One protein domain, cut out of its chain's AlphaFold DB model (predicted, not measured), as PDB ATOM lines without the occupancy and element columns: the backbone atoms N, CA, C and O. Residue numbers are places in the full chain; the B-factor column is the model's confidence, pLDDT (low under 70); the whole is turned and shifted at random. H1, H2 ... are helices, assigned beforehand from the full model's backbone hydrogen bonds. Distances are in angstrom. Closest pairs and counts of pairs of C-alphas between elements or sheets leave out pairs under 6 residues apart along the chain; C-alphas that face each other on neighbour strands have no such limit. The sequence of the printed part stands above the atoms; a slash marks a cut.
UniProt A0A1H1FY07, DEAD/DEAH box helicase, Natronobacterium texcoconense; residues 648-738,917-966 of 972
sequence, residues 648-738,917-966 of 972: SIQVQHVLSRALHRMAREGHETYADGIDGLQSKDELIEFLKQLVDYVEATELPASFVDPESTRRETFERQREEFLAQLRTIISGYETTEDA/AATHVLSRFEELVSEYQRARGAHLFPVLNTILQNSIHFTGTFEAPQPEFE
ATOM      1  N   SER A 648      38.977  20.135  41.384       71.50
ATOM      2  CA  SER A 648      38.168  21.138  40.682       71.50
ATOM      3  C   SER A 648      39.018  22.243  40.044       71.50
ATOM      4  O   SER A 648      38.800  22.575  38.879       71.50
ATOM      5  N   ILE A 649      40.026  22.751  40.769       75.25
ATOM      6  CA  ILE A 649      41.027  23.695  40.242       75.25
ATOM      7  C   ILE A 649      41.716  23.073  39.016       75.25
ATOM      8  O   ILE A 649      41.759  23.671  37.942       75.25
ATOM      9  N   GLN A 650      42.166  21.822  39.137       77.56
ATOM     10  CA  GLN A 650      42.845  21.095  38.062       77.56
ATOM     11  C   GLN A 650      41.992  20.947  36.788       77.56
ATOM     12  O   GLN A 650      42.501  21.158  35.686       77.56
ATOM     13  N   VAL A 651      40.698  20.627  36.899       76.44
ATOM     14  CA  VAL A 651      39.802  20.517  35.730       76.44
ATOM     15  C   VAL A 651      39.575  21.875  35.062       76.44
ATOM     16  O   VAL A 651      39.649  21.979  33.834       76.44
ATOM     17  N   GLN A 652      39.366  22.937  35.848       79.94
ATOM     18  CA  GLN A 652      39.229  24.299  35.320       79.94
ATOM     19  C   GLN A 652      40.471  24.739  34.536       79.94
ATOM     20  O   GLN A 652      40.390  25.447  33.526       79.94
ATOM     21  N   HIS A 653      41.628  24.271  34.974       81.94
ATOM     22  CA  HIS A 653      42.909  24.525  34.350       81.94
ATOM     23  C   HIS A 653      43.124  23.741  33.059       81.94
ATOM     24  O   HIS A 653      43.543  24.339  32.075       81.94
ATOM     25  N   VAL A 654      42.736  22.464  32.981       84.62
ATOM     26  CA  VAL A 654      42.743  21.734  31.695       84.62
ATOM     27  C   VAL A 654      41.933  22.482  30.642       84.62
ATOM     28  O   VAL A 654      42.431  22.722  29.541       84.62
ATOM     29  N   LEU A 655      40.715  22.910  30.992       86.31
ATOM     30  CA  LEU A 655      39.881  23.699  30.089       86.31
ATOM     31  C   LEU A 655      40.594  24.986  29.661       86.31
ATOM     32  O   LEU A 655      40.617  25.344  28.489       86.31
ATOM     33  N   SER A 656      41.198  25.688  30.613       87.38
ATOM     34  CA  SER A 656      41.875  26.954  30.340       87.38
ATOM     35  C   SER A 656      43.090  26.793  29.435       87.38
ATOM     36  O   SER A 656      43.363  27.681  28.634       87.38
ATOM     37  N   ARG A 657      43.801  25.668  29.539       88.94
ATOM     38  CA  ARG A 657      44.965  25.352  28.706       88.94
ATOM     39  C   ARG A 657      44.530  25.021  27.289       88.94
ATOM     40  O   ARG A 657      45.126  25.524  26.341       88.94
ATOM     41  N   ALA A 658      43.449  24.252  27.157       90.19
ATOM     42  CA  ALA A 658      42.796  23.991  25.880       90.19
ATOM     43  C   ALA A 658      42.370  25.303  25.199       90.19
ATOM     44  O   ALA A 658      42.747  25.544  24.055       90.19
ATOM     45  N   LEU A 659      41.687  26.200  25.922       90.69
ATOM     46  CA  LEU A 659      41.269  27.508  25.403       90.69
ATOM     47  C   LEU A 659      42.456  28.417  25.053       90.69
ATOM     48  O   LEU A 659      42.419  29.092  24.030       90.69
ATOM     49  N   HIS A 660      43.518  28.435  25.864       89.81
ATOM     50  CA  HIS A 660      44.734  29.190  25.546       89.81
ATOM     51  C   HIS A 660      45.365  28.700  24.237       89.81
ATOM     52  O   HIS A 660      45.713  29.503  23.371       89.81
ATOM     53  N   ARG A 661      45.454  27.380  24.053       90.38
ATOM     54  CA  ARG A 661      45.985  26.789  22.825       90.38
ATOM     55  C   ARG A 661      45.105  27.099  21.612       90.38
ATOM     56  O   ARG A 661      45.636  27.515  20.588       90.38
ATOM     57  N   MET A 662      43.782  26.977  21.748       92.31
ATOM     58  CA  MET A 662      42.825  27.405  20.719       92.31
ATOM     59  C   MET A 662      43.048  28.871  20.327       92.31
ATOM     60  O   MET A 662      43.148  29.175  19.141       92.31
ATOM     61  N   ALA A 663      43.194  29.764  21.314       90.56
ATOM     62  CA  ALA A 663      43.425  31.185  21.081       90.56
ATOM     63  C   ALA A 663      44.731  31.454  20.314       90.56
ATOM     64  O   ALA A 663      44.720  32.227  19.358       90.56
ATOM     65  N   ARG A 664      45.835  30.786  20.679       88.06
ATOM     66  CA  ARG A 664      47.125  30.900  19.967       88.06
ATOM     67  C   ARG A 664      47.065  30.374  18.534       88.06
ATOM     68  O   ARG A 664      47.744  30.901  17.660       88.06
ATOM     69  N   GLU A 665      46.261  29.344  18.288       90.44
ATOM     70  CA  GLU A 665      46.019  28.803  16.945       90.44
ATOM     71  C   GLU A 665      45.018  29.666  16.137       90.44
ATOM     72  O   GLU A 665      44.746  29.379  14.970       90.44
ATOM     73  N   GLY A 666      44.513  30.766  16.718       87.75
ATOM     74  CA  GLY A 666      43.621  31.733  16.073       87.75
ATOM     75  C   GLY A 666      42.150  31.314  16.047       87.75
ATOM     76  O   GLY A 666      41.362  31.893  15.299       87.75
ATOM     77  N   HIS A 667      41.765  30.305  16.832       90.38
ATOM     78  CA  HIS A 667      40.377  29.869  16.958       90.38
ATOM     79  C   HIS A 667      39.610  30.745  17.951       90.38
ATOM     80  O   HIS A 667      40.117  31.069  19.024       90.38
ATOM     81  N   GLU A 668      38.361  31.077  17.619       88.06
ATOM     82  CA  GLU A 668      37.459  31.788  18.527       88.06
ATOM     83  C   GLU A 668      37.187  30.960  19.785       88.06
ATOM     84  O   GLU A 668      36.767  29.802  19.720       88.06
ATOM     85  N   THR A 669      37.427  31.563  20.948       88.44
ATOM     86  CA  THR A 669      37.253  30.897  22.245       88.44
ATOM     87  C   THR A 669      36.017  31.363  22.995       88.44
ATOM     88  O   THR A 669      35.584  30.673  23.911       88.44
ATOM     89  N   TYR A 670      35.473  32.545  22.670       86.50
ATOM     90  CA  TYR A 670      34.356  33.189  23.383       86.50
ATOM     91  C   TYR A 670      34.589  33.367  24.901       86.50
ATOM     92  O   TYR A 670      33.659  33.643  25.666       86.50
ATOM     93  N   ALA A 671      35.837  33.196  25.355       83.31
ATOM     94  CA  ALA A 671      36.211  33.185  26.766       83.31
ATOM     95  C   ALA A 671      36.391  34.597  27.339       83.31
ATOM     96  O   ALA A 671      36.391  34.765  28.557       83.31
ATOM     97  N   ASP A 672      36.537  35.602  26.471       72.94
ATOM     98  CA  ASP A 672      36.804  36.983  26.869       72.94
ATOM     99  C   ASP A 672      35.542  37.827  27.128       72.94
ATOM    100  O   ASP A 672      35.620  39.016  27.445       72.94
ATOM    101  N   GLY A 673      34.363  37.223  26.969       70.12
ATOM    102  CA  GLY A 673      33.089  37.869  27.257       70.12
ATOM    103  C   GLY A 673      32.788  39.098  26.390       70.12
ATOM    104  O   GLY A 673      31.956  39.915  26.783       70.12
ATOM    105  N   ILE A 674      33.464  39.289  25.249       68.56
ATOM    106  CA  ILE A 674      33.171  40.422  24.358       68.56
ATOM    107  C   ILE A 674      32.267  40.007  23.198       68.56
ATOM    108  O   ILE A 674      31.318  40.733  22.901       68.56
ATOM    109  N   ASP A 675      32.538  38.861  22.576       74.75
ATOM    110  CA  ASP A 675      31.592  38.200  21.676       74.75
ATOM    111  C   ASP A 675      31.076  36.922  22.340       74.75
ATOM    112  O   ASP A 675      31.771  36.264  23.120       74.75
ATOM    113  N   GLY A 676      29.825  36.593  22.057       82.38
ATOM    114  CA  GLY A 676      29.191  35.366  22.501       82.38
ATOM    115  C   GLY A 676      28.782  34.484  21.333       82.38
ATOM    116  O   GLY A 676      28.699  34.921  20.184       82.38
ATOM    117  N   LEU A 677      28.467  33.241  21.663       87.88
ATOM    118  CA  LEU A 677      27.856  32.286  20.752       87.88
ATOM    119  C   LEU A 677      26.442  32.768  20.389       87.88
ATOM    120  O   LEU A 677      25.673  33.168  21.268       87.88
ATOM    121  N   GLN A 678      26.091  32.741  19.101       87.06
ATOM    122  CA  GLN A 678      24.820  33.264  18.577       87.06
ATOM    123  C   GLN A 678      23.819  32.176  18.199       87.06
ATOM    124  O   GLN A 678      22.626  32.453  18.069       87.06
ATOM    125  N   SER A 679      24.289  30.957  17.929       88.88
ATOM    126  CA  SER A 679      23.451  29.896  17.363       88.88
ATOM    127  C   SER A 679      23.839  28.509  17.865       88.88
ATOM    128  O   SER A 679      24.964  28.287  18.308       88.88
ATOM    129  N   LYS A 680      22.893  27.564  17.784       87.94
ATOM    130  CA  LYS A 680      23.132  26.159  18.152       87.94
ATOM    131  C   LYS A 680      24.231  25.532  17.292       87.94
ATOM    132  O   LYS A 680      25.097  24.865  17.837       87.94
ATOM    133  N   ASP A 681      24.223  25.788  15.983       88.62
ATOM    134  CA  ASP A 681      25.249  25.283  15.060       88.62
ATOM    135  C   ASP A 681      26.656  25.747  15.466       88.62
ATOM    136  O   ASP A 681      27.589  24.948  15.520       88.62
ATOM    137  N   GLU A 682      26.794  27.032  15.804       90.31
ATOM    138  CA  GLU A 682      28.054  27.623  16.265       90.31
ATOM    139  C   GLU A 682      28.520  27.012  17.593       90.31
ATOM    140  O   GLU A 682      29.685  26.643  17.721       90.31
ATOM    141  N   LEU A 683      27.603  26.833  18.554       90.31
ATOM    142  CA  LEU A 683      27.900  26.158  19.817       90.31
ATOM    143  C   LEU A 683      28.405  24.730  19.580       90.31
ATOM    144  O   LEU A 683      29.412  24.339  20.157       90.31
ATOM    145  N   ILE A 684      27.731  23.943  18.741       91.44
ATOM    146  CA  ILE A 684      28.101  22.540  18.517       91.44
ATOM    147  C   ILE A 684      29.456  22.419  17.817       91.44
ATOM    148  O   ILE A 684      30.259  21.564  18.195       91.44
ATOM    149  N   GLU A 685      29.742  23.277  16.839       92.19
ATOM    150  CA  GLU A 685      31.054  23.310  16.188       92.19
ATOM    151  C   GLU A 685      32.163  23.693  17.178       92.19
ATOM    152  O   GLU A 685      33.209  23.043  17.222       92.19
ATOM    153  N   PHE A 686      31.907  24.683  18.037       92.75
ATOM    154  CA  PHE A 686      32.822  25.053  19.112       92.75
ATOM    155  C   PHE A 686      33.046  23.901  20.108       92.75
ATOM    156  O   PHE A 686      34.189  23.604  20.448       92.75
ATOM    157  N   LEU A 687      31.987  23.208  20.549       92.31
ATOM    158  CA  LEU A 687      32.103  22.089  21.493       92.31
ATOM    159  C   LEU A 687      32.922  20.927  20.922       92.31
ATOM    160  O   LEU A 687      33.688  20.317  21.664       92.31
ATOM    161  N   LYS A 688      32.794  20.630  19.623       93.44
ATOM    162  CA  LYS A 688      33.617  19.607  18.954       93.44
ATOM    163  C   LYS A 688      35.098  19.949  19.022       93.44
ATOM    164  O   LYS A 688      35.890  19.118  19.454       93.44
ATOM    165  N   GLN A 689      35.448  21.184  18.661       93.94
ATOM    166  CA  GLN A 689      36.826  21.659  18.768       93.94
ATOM    167  C   GLN A 689      37.296  21.586  20.223       93.94
ATOM    168  O   GLN A 689      38.339  21.008  20.506       93.94
ATOM    169  N   LEU A 690      36.497  22.085  21.168       92.81
ATOM    170  CA  LEU A 690      36.853  22.083  22.582       92.81
ATOM    171  C   LEU A 690      37.160  20.676  23.117       92.81
ATOM    172  O   LEU A 690      38.137  20.511  23.843       92.81
ATOM    173  N   VAL A 691      36.359  19.669  22.749       93.31
ATOM    174  CA  VAL A 691      36.588  18.262  23.120       93.31
ATOM    175  C   VAL A 691      37.952  17.781  22.625       93.31
ATOM    176  O   VAL A 691      38.729  17.273  23.433       93.31
ATOM    177  N   ASP A 692      38.283  18.015  21.352       93.56
ATOM    178  CA  ASP A 692      39.569  17.608  20.769       93.56
ATOM    179  C   ASP A 692      40.757  18.243  21.517       93.56
ATOM    180  O   ASP A 692      41.749  17.577  21.828       93.56
ATOM    181  N   TYR A 693      40.653  19.532  21.855       92.94
ATOM    182  CA  TYR A 693      41.703  20.240  22.589       92.94
ATOM    183  C   TYR A 693      41.822  19.776  24.044       92.94
ATOM    184  O   TYR A 693      42.940  19.614  24.539       92.94
ATOM    185  N   VAL A 694      40.706  19.550  24.740       90.44
ATOM    186  CA  VAL A 694      40.702  19.071  26.134       90.44
ATOM    187  C   VAL A 694      41.269  17.652  26.222       90.44
ATOM    188  O   VAL A 694      42.069  17.382  27.116       90.44
ATOM    189  N   GLU A 695      40.931  16.767  25.282       90.12
ATOM    190  CA  GLU A 695      41.501  15.413  25.187       90.12
ATOM    191  C   GLU A 695      43.011  15.429  24.931       90.12
ATOM    192  O   GLU A 695      43.754  14.637  25.509       90.12
ATOM    193  N   ALA A 696      43.476  16.347  24.082       88.81
ATOM    194  CA  ALA A 696      44.892  16.514  23.775       88.81
ATOM    195  C   ALA A 696      45.687  17.221  24.891       88.81
ATOM    196  O   ALA A 696      46.911  17.347  24.782       88.81
ATOM    197  N   THR A 697      45.018  17.714  25.937       86.00
ATOM    198  CA  THR A 697      45.634  18.486  27.016       86.00
ATOM    199  C   THR A 697      45.961  17.594  28.211       86.00
ATOM    200  O   THR A 697      45.084  17.110  28.926       86.00
ATOM    201  N   GLU A 698      47.253  17.438  28.491       78.06
ATOM    202  CA  GLU A 698      47.737  16.818  29.727       78.06
ATOM    203  C   GLU A 698      48.011  17.887  30.796       78.06
ATOM    204  O   GLU A 698      48.383  19.015  30.472       78.06
ATOM    205  N   LEU A 699      47.862  17.551  32.082       69.69
ATOM    206  CA  LEU A 699      48.367  18.411  33.155       69.69
ATOM    207  C   LEU A 699      49.871  18.186  33.354       69.69
ATOM    208  O   LEU A 699      50.330  17.041  33.293       69.69
ATOM    209  N   PRO A 700      50.652  19.242  33.642       68.88
ATOM    210  CA  PRO A 700      52.045  19.075  34.027       68.88
ATOM    211  C   PRO A 700      52.164  18.207  35.286       68.88
ATOM    212  O   PRO A 700      51.336  18.283  36.197       68.88
ATOM    213  N   ALA A 701      53.240  17.420  35.374       66.81
ATOM    214  CA  ALA A 701      53.478  16.510  36.498       66.81
ATOM    215  C   ALA A 701      53.534  17.215  37.868       66.81
ATOM    216  O   ALA A 701      53.304  16.571  38.883       66.81
ATOM    217  N   SER A 702      53.812  18.523  37.906       64.56
ATOM    218  CA  SER A 702      53.818  19.339  39.127       64.56
ATOM    219  C   SER A 702      52.431  19.552  39.745       64.56
ATOM    220  O   SER A 702      52.351  19.842  40.934       64.56
ATOM    221  N   PHE A 703      51.354  19.415  38.964       63.66
ATOM    222  CA  PHE A 703      49.974  19.608  39.430       63.66
ATOM    223  C   PHE A 703      49.309  18.296  39.852       63.66
ATOM    224  O   PHE A 703      48.392  18.297  40.670       63.66
ATOM    225  N   VAL A 704      49.787  17.168  39.327       60.94
ATOM    226  CA  VAL A 704      49.266  15.841  39.655       60.94
ATOM    227  C   VAL A 704      50.020  15.309  40.866       60.94
ATOM    228  O   VAL A 704      51.194  14.957  40.766       60.94
ATOM    229  N   ASP A 705      49.336  15.232  42.007       57.72
ATOM    230  CA  ASP A 705      49.888  14.585  43.196       57.72
ATOM    231  C   ASP A 705      50.328  13.147  42.839       57.72
ATOM    232  O   ASP A 705      49.530  12.392  42.267       57.72
ATOM    233  N   PRO A 706      51.585  12.752  43.114       52.19
ATOM    234  CA  PRO A 706      52.043  11.387  42.882       52.19
ATOM    235  C   PRO A 706      51.257  10.329  43.680       52.19
ATOM    236  O   PRO A 706      51.345   9.145  43.338       52.19
ATOM    237  N   GLU A 707      50.482  10.709  44.703       54.56
ATOM    238  CA  GLU A 707      49.536   9.813  45.374       54.56
ATOM    239  C   GLU A 707      48.301   9.506  44.496       54.56
ATOM    240  O   GLU A 707      47.577  10.388  44.030       54.56
ATOM    241  N   SER A 708      48.040   8.211  44.264       56.56
ATOM    242  CA  SER A 708      47.115   7.701  43.234       56.56
ATOM    243  C   SER A 708      45.679   8.236  43.315       56.56
ATOM    244  O   SER A 708      45.016   8.359  42.288       56.56
ATOM    245  N   THR A 709      45.196   8.589  44.505       57.75
ATOM    246  CA  THR A 709      43.788   8.929  44.764       57.75
ATOM    247  C   THR A 709      43.361  10.264  44.146       57.75
ATOM    248  O   THR A 709      42.240  10.388  43.647       57.75
ATOM    249  N   ARG A 710      44.239  11.278  44.137       65.44
ATOM    250  CA  ARG A 710      43.909  12.599  43.567       65.44
ATOM    251  C   ARG A 710      43.941  12.570  42.046       65.44
ATOM    252  O   ARG A 710      43.040  13.109  41.411       65.44
ATOM    253  N   ARG A 711      44.913  11.857  41.469       71.44
ATOM    254  CA  ARG A 711      44.989  11.625  40.023       71.44
ATOM    255  C   ARG A 711      43.759  10.885  39.501       71.44
ATOM    256  O   ARG A 711      43.178  11.314  38.516       71.44
ATOM    257  N   GLU A 712      43.341   9.810  40.167       74.44
ATOM    258  CA  GLU A 712      42.117   9.081  39.806       74.44
ATOM    259  C   GLU A 712      40.876   9.980  39.867       74.44
ATOM    260  O   GLU A 712      40.033   9.931  38.973       74.44
ATOM    261  N   THR A 713      40.784  10.839  40.887       74.19
ATOM    262  CA  THR A 713      39.675  11.793  41.031       74.19
ATOM    263  C   THR A 713      39.644  12.811  39.892       74.19
ATOM    264  O   THR A 713      38.583  13.047  39.316       74.19
ATOM    265  N   PHE A 714      40.799  13.374  39.538       76.50
ATOM    266  CA  PHE A 714      40.941  14.305  38.421       76.50
ATOM    267  C   PHE A 714      40.585  13.660  37.075       76.50
ATOM    268  O   PHE A 714      39.766  14.201  36.336       76.50
ATOM    269  N   GLU A 715      41.150  12.488  36.769       80.75
ATOM    270  CA  GLU A 715      40.874  11.769  35.517       80.75
ATOM    271  C   GLU A 715      39.381  11.432  35.400       80.75
ATOM    272  O   GLU A 715      38.786  11.619  34.341       80.75
ATOM    273  N   ARG A 716      38.748  11.020  36.508       80.81
ATOM    274  CA  ARG A 716      37.298  10.794  36.563       80.81
ATOM    275  C   ARG A 716      36.516  12.067  36.239       80.81
ATOM    276  O   ARG A 716      35.648  12.021  35.377       80.81
ATOM    277  N   GLN A 717      36.827  13.194  36.886       77.50
ATOM    278  CA  GLN A 717      36.130  14.461  36.634       77.50
ATOM    279  C   GLN A 717      36.352  14.980  35.204       77.50
ATOM    280  O   GLN A 717      35.428  15.526  34.601       77.50
ATOM    281  N   ARG A 718      37.546  14.780  34.626       82.56
ATOM    282  CA  ARG A 718      37.826  15.123  33.222       82.56
ATOM    283  C   ARG A 718      36.984  14.281  32.262       82.56
ATOM    284  O   ARG A 718      36.405  14.832  31.328       82.56
ATOM    285  N   GLU A 719      36.897  12.969  32.480       84.25
ATOM    286  CA  GLU A 719      36.060  12.089  31.654       84.25
ATOM    287  C   GLU A 719      34.567  12.392  31.812       84.25
ATOM    288  O   GLU A 719      33.844  12.397  30.819       84.25
ATOM    289  N   GLU A 720      34.101  12.708  33.025       80.06
ATOM    290  CA  GLU A 720      32.723  13.159  33.269       80.06
ATOM    291  C   GLU A 720      32.409  14.445  32.488       80.06
ATOM    292  O   GLU A 720      31.380  14.519  31.814       80.06
ATOM    293  N   PHE A 721      33.318  15.425  32.508       82.81
ATOM    294  CA  PHE A 721      33.197  16.658  31.727       82.81
ATOM    295  C   PHE A 721      33.121  16.376  30.216       82.81
ATOM    296  O   PHE A 721      32.186  16.818  29.546       82.81
ATOM    297  N   LEU A 722      34.056  15.586  29.676       86.69
ATOM    298  CA  LEU A 722      34.081  15.224  28.255       86.69
ATOM    299  C   LEU A 722      32.835  14.440  27.829       86.69
ATOM    300  O   LEU A 722      32.290  14.686  26.753       86.69
ATOM    301  N   ALA A 723      32.360  13.514  28.664       83.94
ATOM    302  CA  ALA A 723      31.157  12.739  28.387       83.94
ATOM    303  C   ALA A 723      29.930  13.645  28.221       83.94
ATOM    304  O   ALA A 723      29.194  13.487  27.250       83.94
ATOM    305  N   GLN A 724      29.754  14.636  29.101       81.81
ATOM    306  CA  GLN A 724      28.635  15.580  29.015       81.81
ATOM    307  C   GLN A 724      28.666  16.406  27.720       81.81
ATOM    308  O   GLN A 724      27.631  16.555  27.068       81.81
ATOM    309  N   LEU A 725      29.845  16.883  27.299       87.19
ATOM    310  CA  LEU A 725      29.988  17.598  26.024       87.19
ATOM    311  C   LEU A 725      29.644  16.696  24.830       87.19
ATOM    312  O   LEU A 725      28.867  17.091  23.957       87.19
ATOM    313  N   ARG A 726      30.171  15.462  24.809       87.81
ATOM    314  CA  ARG A 726      29.911  14.487  23.736       87.81
ATOM    315  C   ARG A 726      28.425  14.122  23.636       87.81
ATOM    316  O   ARG A 726      27.929  14.011  22.521       87.81
ATOM    317  N   THR A 727      27.713  14.003  24.761       83.88
ATOM    318  CA  THR A 727      26.260  13.747  24.785       83.88
ATOM    319  C   THR A 727      25.459  14.862  24.110       83.88
ATOM    320  O   THR A 727      24.490  14.591  23.405       83.88
ATOM    321  N   ILE A 728      25.845  16.125  24.297       84.44
ATOM    322  CA  ILE A 728      25.137  17.249  23.663       84.44
ATOM    323  C   ILE A 728      25.396  17.266  22.157       84.44
ATOM    324  O   ILE A 728      24.467  17.482  21.377       84.44
ATOM    325  N   ILE A 729      26.638  16.988  21.750       87.00
ATOM    326  CA  ILE A 729      27.014  16.875  20.339       87.00
ATOM    327  C   ILE A 729      26.228  15.736  19.669       87.00
ATOM    328  O   ILE A 729      25.571  15.976  18.656       87.00
ATOM    329  N   SER A 730      26.234  14.526  20.245       85.38
ATOM    330  CA  SER A 730      25.524  13.366  19.681       85.38
ATOM    331  C   SER A 730      24.012  13.589  19.626       85.38
ATOM    332  O   SER A 730      23.376  13.290  18.612       85.38
ATOM    333  N   GLY A 731      23.436  14.160  20.686       83.06
ATOM    334  CA  GLY A 731      22.009  14.446  20.764       83.06
ATOM    335  C   GLY A 731      21.548  15.477  19.730       83.06
ATOM    336  O   GLY A 731      20.479  15.299  19.156       83.06
ATOM    337  N   TYR A 732      22.359  16.501  19.428       83.44
ATOM    338  CA  TYR A 732      22.041  17.486  18.384       83.44
ATOM    339  C   TYR A 732      22.130  16.917  16.963       83.44
ATOM    340  O   TYR A 732      21.318  17.251  16.101       83.44
ATOM    341  N   GLU A 733      23.119  16.061  16.699       83.69
ATOM    342  CA  GLU A 733      23.308  15.438  15.382       83.69
ATOM    343  C   GLU A 733      22.254  14.366  15.068       83.69
ATOM    344  O   GLU A 733      22.068  13.977  13.909       83.69
ATOM    345  N   THR A 734      21.550  13.887  16.092       79.94
ATOM    346  CA  THR A 734      20.499  12.885  15.957       79.94
ATOM    347  C   THR A 734      19.204  13.533  15.461       79.94
ATOM    348  O   THR A 734      18.692  14.481  16.040       79.94
ATOM    349  N   THR A 735      18.621  12.996  14.386       60.47
ATOM    350  CA  THR A 735      17.412  13.546  13.737       60.47
ATOM    351  C   THR A 735      16.088  13.108  14.386       60.47
ATOM    352  O   THR A 735      15.059  13.099  13.713       60.47
ATOM    353  N   GLU A 736      16.107  12.638  15.632       62.78
ATOM    354  CA  GLU A 736      14.899  12.196  16.343       62.78
ATOM    355  C   GLU A 736      14.203  13.403  16.988       62.78
ATOM    356  O   GLU A 736      14.852  14.218  17.636       62.78
ATOM    357  N   ASP A 737      12.882  13.525  16.814       58.47
ATOM    358  CA  ASP A 737      12.096  14.559  17.497       58.47
ATOM    359  C   ASP A 737      12.061  14.249  19.005       58.47
ATOM    360  O   ASP A 737      11.528  13.216  19.418       58.47
ATOM    361  N   ALA A 738      12.614  15.141  19.829       60.56
ATOM    362  CA  ALA A 738      12.498  15.054  21.281       60.56
ATOM    363  C   ALA A 738      11.052  15.332  21.723       60.56
ATOM    364  O   ALA A 738      10.398  16.242  21.208       60.56
ATOM    365  N   ALA A 917      18.387  15.349  26.625       75.56
ATOM    366  CA  ALA A 917      19.377  16.166  27.328       75.56
ATOM    367  C   ALA A 917      19.945  17.284  26.452       75.56
ATOM    368  O   ALA A 917      19.969  18.440  26.879       75.56
ATOM    369  N   ALA A 918      20.334  16.961  25.218       79.69
ATOM    370  CA  ALA A 918      20.801  17.952  24.259       79.69
ATOM    371  C   ALA A 918      19.717  19.003  23.981       79.69
ATOM    372  O   ALA A 918      19.991  20.197  24.045       79.69
ATOM    373  N   THR A 919      18.468  18.582  23.757       79.62
ATOM    374  CA  THR A 919      17.346  19.494  23.481       79.62
ATOM    375  C   THR A 919      17.106  20.467  24.634       79.62
ATOM    376  O   THR A 919      16.977  21.670  24.400       79.62
ATOM    377  N   HIS A 920      17.106  19.979  25.876       77.94
ATOM    378  CA  HIS A 920      16.914  20.817  27.060       77.94
ATOM    379  C   HIS A 920      18.028  21.865  27.208       77.94
ATOM    380  O   HIS A 920      17.755  23.057  27.354       77.94
ATOM    381  N   VAL A 921      19.290  21.439  27.103       78.75
ATOM    382  CA  VAL A 921      20.454  22.335  27.190       78.75
ATOM    383  C   VAL A 921      20.438  23.374  26.069       78.75
ATOM    384  O   VAL A 921      20.665  24.557  26.312       78.75
ATOM    385  N   LEU A 922      20.124  22.955  24.845       83.44
ATOM    386  CA  LEU A 922      20.085  23.831  23.679       83.44
ATOM    387  C   LEU A 922      18.913  24.823  23.719       83.44
ATOM    388  O   LEU A 922      19.055  25.937  23.219       83.44
ATOM    389  N   SER A 923      17.777  24.455  24.320       82.06
ATOM    390  CA  SER A 923      16.671  25.385  24.594       82.06
ATOM    391  C   SER A 923      17.103  26.462  25.589       82.06
ATOM    392  O   SER A 923      16.889  27.650  25.365       82.06
ATOM    393  N   ARG A 924      17.786  26.063  26.665       82.12
ATOM    394  CA  ARG A 924      18.293  26.988  27.687       82.12
ATOM    395  C   ARG A 924      19.402  27.897  27.150       82.12
ATOM    396  O   ARG A 924      19.496  29.063  27.515       82.12
ATOM    397  N   PHE A 925      20.204  27.394  26.215       85.38
ATOM    398  CA  PHE A 925      21.142  28.208  25.446       85.38
ATOM    399  C   PHE A 925      20.431  29.276  24.596       85.38
ATOM    400  O   PHE A 925      20.867  30.421  24.585       85.38
ATOM    401  N   GLU A 926      19.323  28.956  23.920       84.88
ATOM    402  CA  GLU A 926      18.538  29.957  23.175       84.88
ATOM    403  C   GLU A 926      17.927  31.031  24.082       84.88
ATOM    404  O   GLU A 926      17.859  32.202  23.693       84.88
ATOM    405  N   GLU A 927      17.509  30.652  25.292       84.00
ATOM    406  CA  GLU A 927      17.078  31.599  26.324       84.00
ATOM    407  C   GLU A 927      18.222  32.544  26.701       84.00
ATOM    408  O   GLU A 927      18.042  33.759  26.629       84.00
ATOM    409  N   LEU A 928      19.423  32.015  26.972       82.25
ATOM    410  CA  LEU A 928      20.613  32.831  27.234       82.25
ATOM    411  C   LEU A 928      20.925  33.768  26.062       82.25
ATOM    412  O   LEU A 928      21.076  34.970  26.253       82.25
ATOM    413  N   VAL A 929      20.967  33.272  24.825       84.25
ATOM    414  CA  VAL A 929      21.197  34.130  23.647       84.25
ATOM    415  C   VAL A 929      20.156  35.254  23.573       84.25
ATOM    416  O   VAL A 929      20.496  36.391  23.238       84.25
ATOM    417  N   SER A 930      18.901  34.966  23.928       82.38
ATOM    418  CA  SER A 930      17.814  35.950  23.968       82.38
ATOM    419  C   SER A 930      17.996  36.989  25.084       82.38
ATOM    420  O   SER A 930      17.792  38.180  24.843       82.38
ATOM    421  N   GLU A 931      18.420  36.572  26.278       80.06
ATOM    422  CA  GLU A 931      18.731  37.459  27.410       80.06
ATOM    423  C   GLU A 931      19.905  38.399  27.096       80.06
ATOM    424  O   GLU A 931      19.853  39.597  27.388       80.06
ATOM    425  N   TYR A 932      20.932  37.882  26.419       70.06
ATOM    426  CA  TYR A 932      22.154  38.605  26.069       70.06
ATOM    427  C   TYR A 932      22.090  39.322  24.705       70.06
ATOM    428  O   TYR A 932      23.119  39.774  24.199       70.06
ATOM    429  N   GLN A 933      20.909  39.539  24.104       57.88
ATOM    430  CA  GLN A 933      20.787  40.251  22.812       57.88
ATOM    431  C   GLN A 933      21.363  41.683  22.812       57.88
ATOM    432  O   GLN A 933      21.644  42.232  21.747       57.88
ATOM    433  N   ARG A 934      21.587  42.295  23.984       53.00
ATOM    434  CA  ARG A 934      22.311  43.577  24.110       53.00
ATOM    435  C   ARG A 934      23.845  43.438  24.136       53.00
ATOM    436  O   ARG A 934      24.523  44.440  23.950       53.00
ATOM    437  N   ALA A 935      24.383  42.235  24.335       53.47
ATOM    438  CA  ALA A 935      25.794  41.945  24.617       53.47
ATOM    439  C   ALA A 935      26.505  41.113  23.528       53.47
ATOM    440  O   ALA A 935      27.513  40.476  23.807       53.47
ATOM    441  N   ARG A 936      26.005  41.123  22.280       68.06
ATOM    442  CA  ARG A 936      26.561  40.328  21.163       68.06
ATOM    443  C   ARG A 936      26.641  38.820  21.474       68.06
ATOM    444  O   ARG A 936      27.647  38.202  21.155       68.06
ATOM    445  N   GLY A 937      25.580  38.202  22.007       77.31
ATOM    446  CA  GLY A 937      25.435  36.734  22.150       77.31
ATOM    447  C   GLY A 937      25.716  36.172  23.544       77.31
ATOM    448  O   GLY A 937      26.004  36.920  24.471       77.31
ATOM    449  N   ALA A 938      25.631  34.845  23.697       79.38
ATOM    450  CA  ALA A 938      25.826  34.165  24.981       79.38
ATOM    451  C   ALA A 938      27.312  33.856  25.250       79.38
ATOM    452  O   ALA A 938      27.974  33.191  24.454       79.38
ATOM    453  N   HIS A 939      27.843  34.320  26.383       82.75
ATOM    454  CA  HIS A 939      29.245  34.101  26.762       82.75
ATOM    455  C   HIS A 939      29.549  32.640  27.127       82.75
ATOM    456  O   HIS A 939      28.690  31.940  27.663       82.75
ATOM    457  N   LEU A 940      30.798  32.201  26.919       84.88
ATOM    458  CA  LEU A 940      31.206  30.800  27.076       84.88
ATOM    459  C   LEU A 940      30.874  30.200  28.452       84.88
ATOM    460  O   LEU A 940      30.252  29.147  28.527       84.88
ATOM    461  N   PHE A 941      31.309  30.831  29.546       84.00
ATOM    462  CA  PHE A 941      31.206  30.222  30.880       84.00
ATOM    463  C   PHE A 941      29.760  30.037  31.365       84.00
ATOM    464  O   PHE A 941      29.448  28.943  31.830       84.00
ATOM    465  N   PRO A 942      28.842  31.013  31.200       82.06
ATOM    466  CA  PRO A 942      27.414  30.777  31.419       82.06
ATOM    467  C   PRO A 942      26.855  29.595  30.616       82.06
ATOM    468  O   PRO A 942      26.069  28.803  31.142       82.06
ATOM    469  N   VAL A 943      27.283  29.443  29.359       84.50
ATOM    470  CA  VAL A 943      26.857  28.335  28.494       84.50
ATOM    471  C   VAL A 943      27.405  27.001  29.001       84.50
ATOM    472  O   VAL A 943      26.631  26.060  29.154       84.50
ATOM    473  N   LEU A 944      28.692  26.921  29.354       82.75
ATOM    474  CA  LEU A 944      29.284  25.724  29.963       82.75
ATOM    475  C   LEU A 944      28.599  25.368  31.290       82.75
ATOM    476  O   LEU A 944      28.235  24.218  31.490       82.75
ATOM    477  N   ASN A 945      28.322  26.331  32.169       81.62
ATOM    478  CA  ASN A 945      27.616  26.059  33.429       81.62
ATOM    479  C   ASN A 945      26.197  25.520  33.208       81.62
ATOM    480  O   ASN A 945      25.735  24.654  33.953       81.62
ATOM    481  N   THR A 946      25.527  26.006  32.161       77.81
ATOM    482  CA  THR A 946      24.204  25.531  31.743       77.81
ATOM    483  C   THR A 946      24.267  24.102  31.209       77.81
ATOM    484  O   THR A 946      23.451  23.267  31.591       77.81
ATOM    485  N   ILE A 947      25.267  23.814  30.372       75.00
ATOM    486  CA  ILE A 947      25.565  22.477  29.847       75.00
ATOM    487  C   ILE A 947      25.797  21.485  30.992       75.00
ATOM    488  O   ILE A 947      25.241  20.389  30.988       75.00
ATOM    489  N   LEU A 948      26.586  21.889  31.985       69.50
ATOM    490  CA  LEU A 948      27.042  21.008  33.055       69.50
ATOM    491  C   LEU A 948      26.062  20.901  34.226       69.50
ATOM    492  O   LEU A 948      26.349  20.188  35.190       69.50
ATOM    493  N   GLN A 949      24.939  21.624  34.183       66.88
ATOM    494  CA  GLN A 949      23.931  21.663  35.249       66.88
ATOM    495  C   GLN A 949      24.544  21.920  36.643       66.88
ATOM    496  O   GLN A 949      24.115  21.339  37.637       66.88
ATOM    497  N   ASN A 950      25.579  22.766  36.712       56.94
ATOM    498  CA  ASN A 950      26.371  23.060  37.918       56.94
ATOM    499  C   ASN A 950      27.093  21.862  38.572       56.94
ATOM    500  O   ASN A 950      27.540  21.982  39.711       56.94
ATOM    501  N   SER A 951      27.260  20.728  37.880       57.94
ATOM    502  CA  SER A 951      28.102  19.621  38.374       57.94
ATOM    503  C   SER A 951      29.572  20.034  38.525       57.94
ATOM    504  O   SER A 951      30.248  19.607  39.460       57.94
ATOM    505  N   ILE A 952      30.041  20.922  37.644       62.97
ATOM    506  CA  ILE A 952      31.306  21.650  37.754       62.97
ATOM    507  C   ILE A 952      30.997  23.111  37.435       62.97
ATOM    508  O   ILE A 952      30.450  23.411  36.373       62.97
ATOM    509  N   HIS A 953      31.317  24.016  38.358       65.81
ATOM    510  CA  HIS A 953      31.097  25.443  38.157       65.81
ATOM    511  C   HIS A 953      32.345  26.085  37.550       65.81
ATOM    512  O   HIS A 953      33.408  26.111  38.169       65.81
ATOM    513  N   PHE A 954      32.212  26.599  36.333       67.81
ATOM    514  CA  PHE A 954      33.245  27.358  35.651       67.81
ATOM    515  C   PHE A 954      32.937  28.843  35.743       67.81
ATOM    516  O   PHE A 954      31.859  29.303  35.373       67.81
ATOM    517  N   THR A 955      33.914  29.623  36.170       60.22
ATOM    518  CA  THR A 955      33.776  31.073  36.242       60.22
ATOM    519  C   THR A 955      34.733  31.750  35.262       60.22
ATOM    520  O   THR A 955      35.848  31.279  35.013       60.22
ATOM    521  N   GLY A 956      34.282  32.860  34.666       52.09
ATOM    522  CA  GLY A 956      35.130  33.709  33.817       52.09
ATOM    523  C   GLY A 956      36.198  34.454  34.621       52.09
ATOM    524  O   GLY A 956      37.305  34.672  34.126       52.09
ATOM    525  N   THR A 957      35.872  34.751  35.878       53.09
ATOM    526  CA  THR A 957      36.727  35.280  36.942       53.09
ATOM    527  C   THR A 957      36.754  34.257  38.068       53.09
ATOM    528  O   THR A 957      35.697  33.803  38.492       53.09
ATOM    529  N   PHE A 958      37.925  33.857  38.558       53.38
ATOM    530  CA  PHE A 958      37.990  32.966  39.716       53.38
ATOM    531  C   PHE A 958      37.525  33.734  40.961       53.38
ATOM    532  O   PHE A 958      38.317  34.352  41.664       53.38
ATOM    533  N   GLU A 959      36.219  33.766  41.196       38.50
ATOM    534  CA  GLU A 959      35.688  34.143  42.495       38.50
ATOM    535  C   GLU A 959      36.092  33.047  43.477       38.50
ATOM    536  O   GLU A 959      35.999  31.853  43.169       38.50
ATOM    537  N   ALA A 960      36.586  33.452  44.648       31.09
ATOM    538  CA  ALA A 960      36.695  32.520  45.755       31.09
ATOM    539  C   ALA A 960      35.310  31.881  45.949       31.09
ATOM    540  O   ALA A 960      34.303  32.597  45.859       31.09
ATOM    541  N   PRO A 961      35.220  30.560  46.170       28.58
ATOM    542  CA  PRO A 961      33.946  29.969  46.536       28.58
ATOM    543  C   PRO A 961      33.368  30.751  47.725       28.58
ATOM    544  O   PRO A 961      34.115  31.219  48.586       28.58
ATOM    545  N   GLN A 962      32.046  30.946  47.747       25.66
ATOM    546  CA  GLN A 962      31.361  31.554  48.893       25.66
ATOM    547  C   GLN A 962      31.888  30.903  50.193       25.66
ATOM    548  O   GLN A 962      32.086  29.684  50.186       25.66
ATOM    549  N   PRO A 963      32.095  31.660  51.293       28.31
ATOM    550  CA  PRO A 963      32.727  31.159  52.524       28.31
ATOM    551  C   PRO A 963      32.097  29.867  53.077       28.31
ATOM    552  O   PRO A 963      32.724  29.112  53.812       28.31
ATOM    553  N   GLU A 964      30.853  29.583  52.691       26.83
ATOM    554  CA  GLU A 964      30.115  28.363  53.015       26.83
ATOM    555  C   GLU A 964      30.778  27.070  52.486       26.83
ATOM    556  O   GLU A 964      30.557  26.009  53.064       26.83
ATOM    557  N   PHE A 965      31.635  27.142  51.459       26.81
ATOM    558  CA  PHE A 965      32.362  25.996  50.888       26.81
ATOM    559  C   PHE A 965      33.794  25.814  51.423       26.81
ATOM    560  O   PHE A 965      34.416  24.793  51.132       26.81
ATOM    561  N   GLU A 966      34.328  26.743  52.226       26.92
ATOM    562  CA  GLU A 966      35.630  26.548  52.894       26.92
ATOM    563  C   GLU A 966      35.546  25.547  54.063       26.92
ATOM    564  O   GLU A 966      36.565  25.014  54.496       26.92
TER     565      GLU A 966
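What this domain is: This is residues 648 to 738 and 917 to 966 of the 972 residues of the protein "DEAD/DEAH box helicase" of Natronobacterium texcoconense (UniProt A0A1H1FY07). The longest helix, H3, lies side by side with H2 in a helical hairpin; H4 makes a corner with H3 near its last residues, and H1 packs across the other end of H2. Short H5 packs on H4 near the middle, and a long stretch leads from it to tiny H6, which touches no helix. The printed part has 141 residues with six named helices, H1 to H6 in order, and no named strand: all helix. It is compact, with a radius of gyration of the C-alphas of 15.7 A and spans of 46 by 36 by 33 A.

Where its parts are: H3, residues 708 to 733, measures 37.4 A and begins at C-alpha 708 (47.115, 7.701, 43.234). H2, residues 680 to 695, measures 22.4 A. H1, residues 648 to 664, measures 24.6 A from C-alpha 648 (38.168, 21.138, 40.682). H4, residues 917 to 931, measures 21.3 A; H5, residues 940 to 947, 10.4 A; H6, residues 963 to 966, 5.5 A, ending at C-alpha 966 (35.630, 26.548, 52.894).

How they stand to each other: H3 and H2 touch at a shallow tilt of 27 degrees, opposite ways; C-alphas 684 and 729 are closest, 6.0 A. H4 touches H3 about perpendicular, at 80 degrees, with C-alphas 728 and 918 4.4 A apart. H1 touches H2, closest at C-alphas 658 and 693, 5.1 A. H5 and H4 form a hairpin, closest at C-alphas 921 and 947, 5.8 A. H1 and H4 are apart. In H1 to H5 every O i to N i+4 pair is within hydrogen-bond range; H6 is too short for one.

The domain as a whole: Residues 739 to 916 are not printed; C-alphas 738 and 917 are 9.2 A apart across the cut. Links H1 to H2, H2 to H3 and H5 to H6 are long. Residues 705 to 710, of which 708 to 710 belong to H3, stand free. The mean pLDDT of the printed part is 75.7; residues 699 to 710 and 948 to 966 are among those under 70.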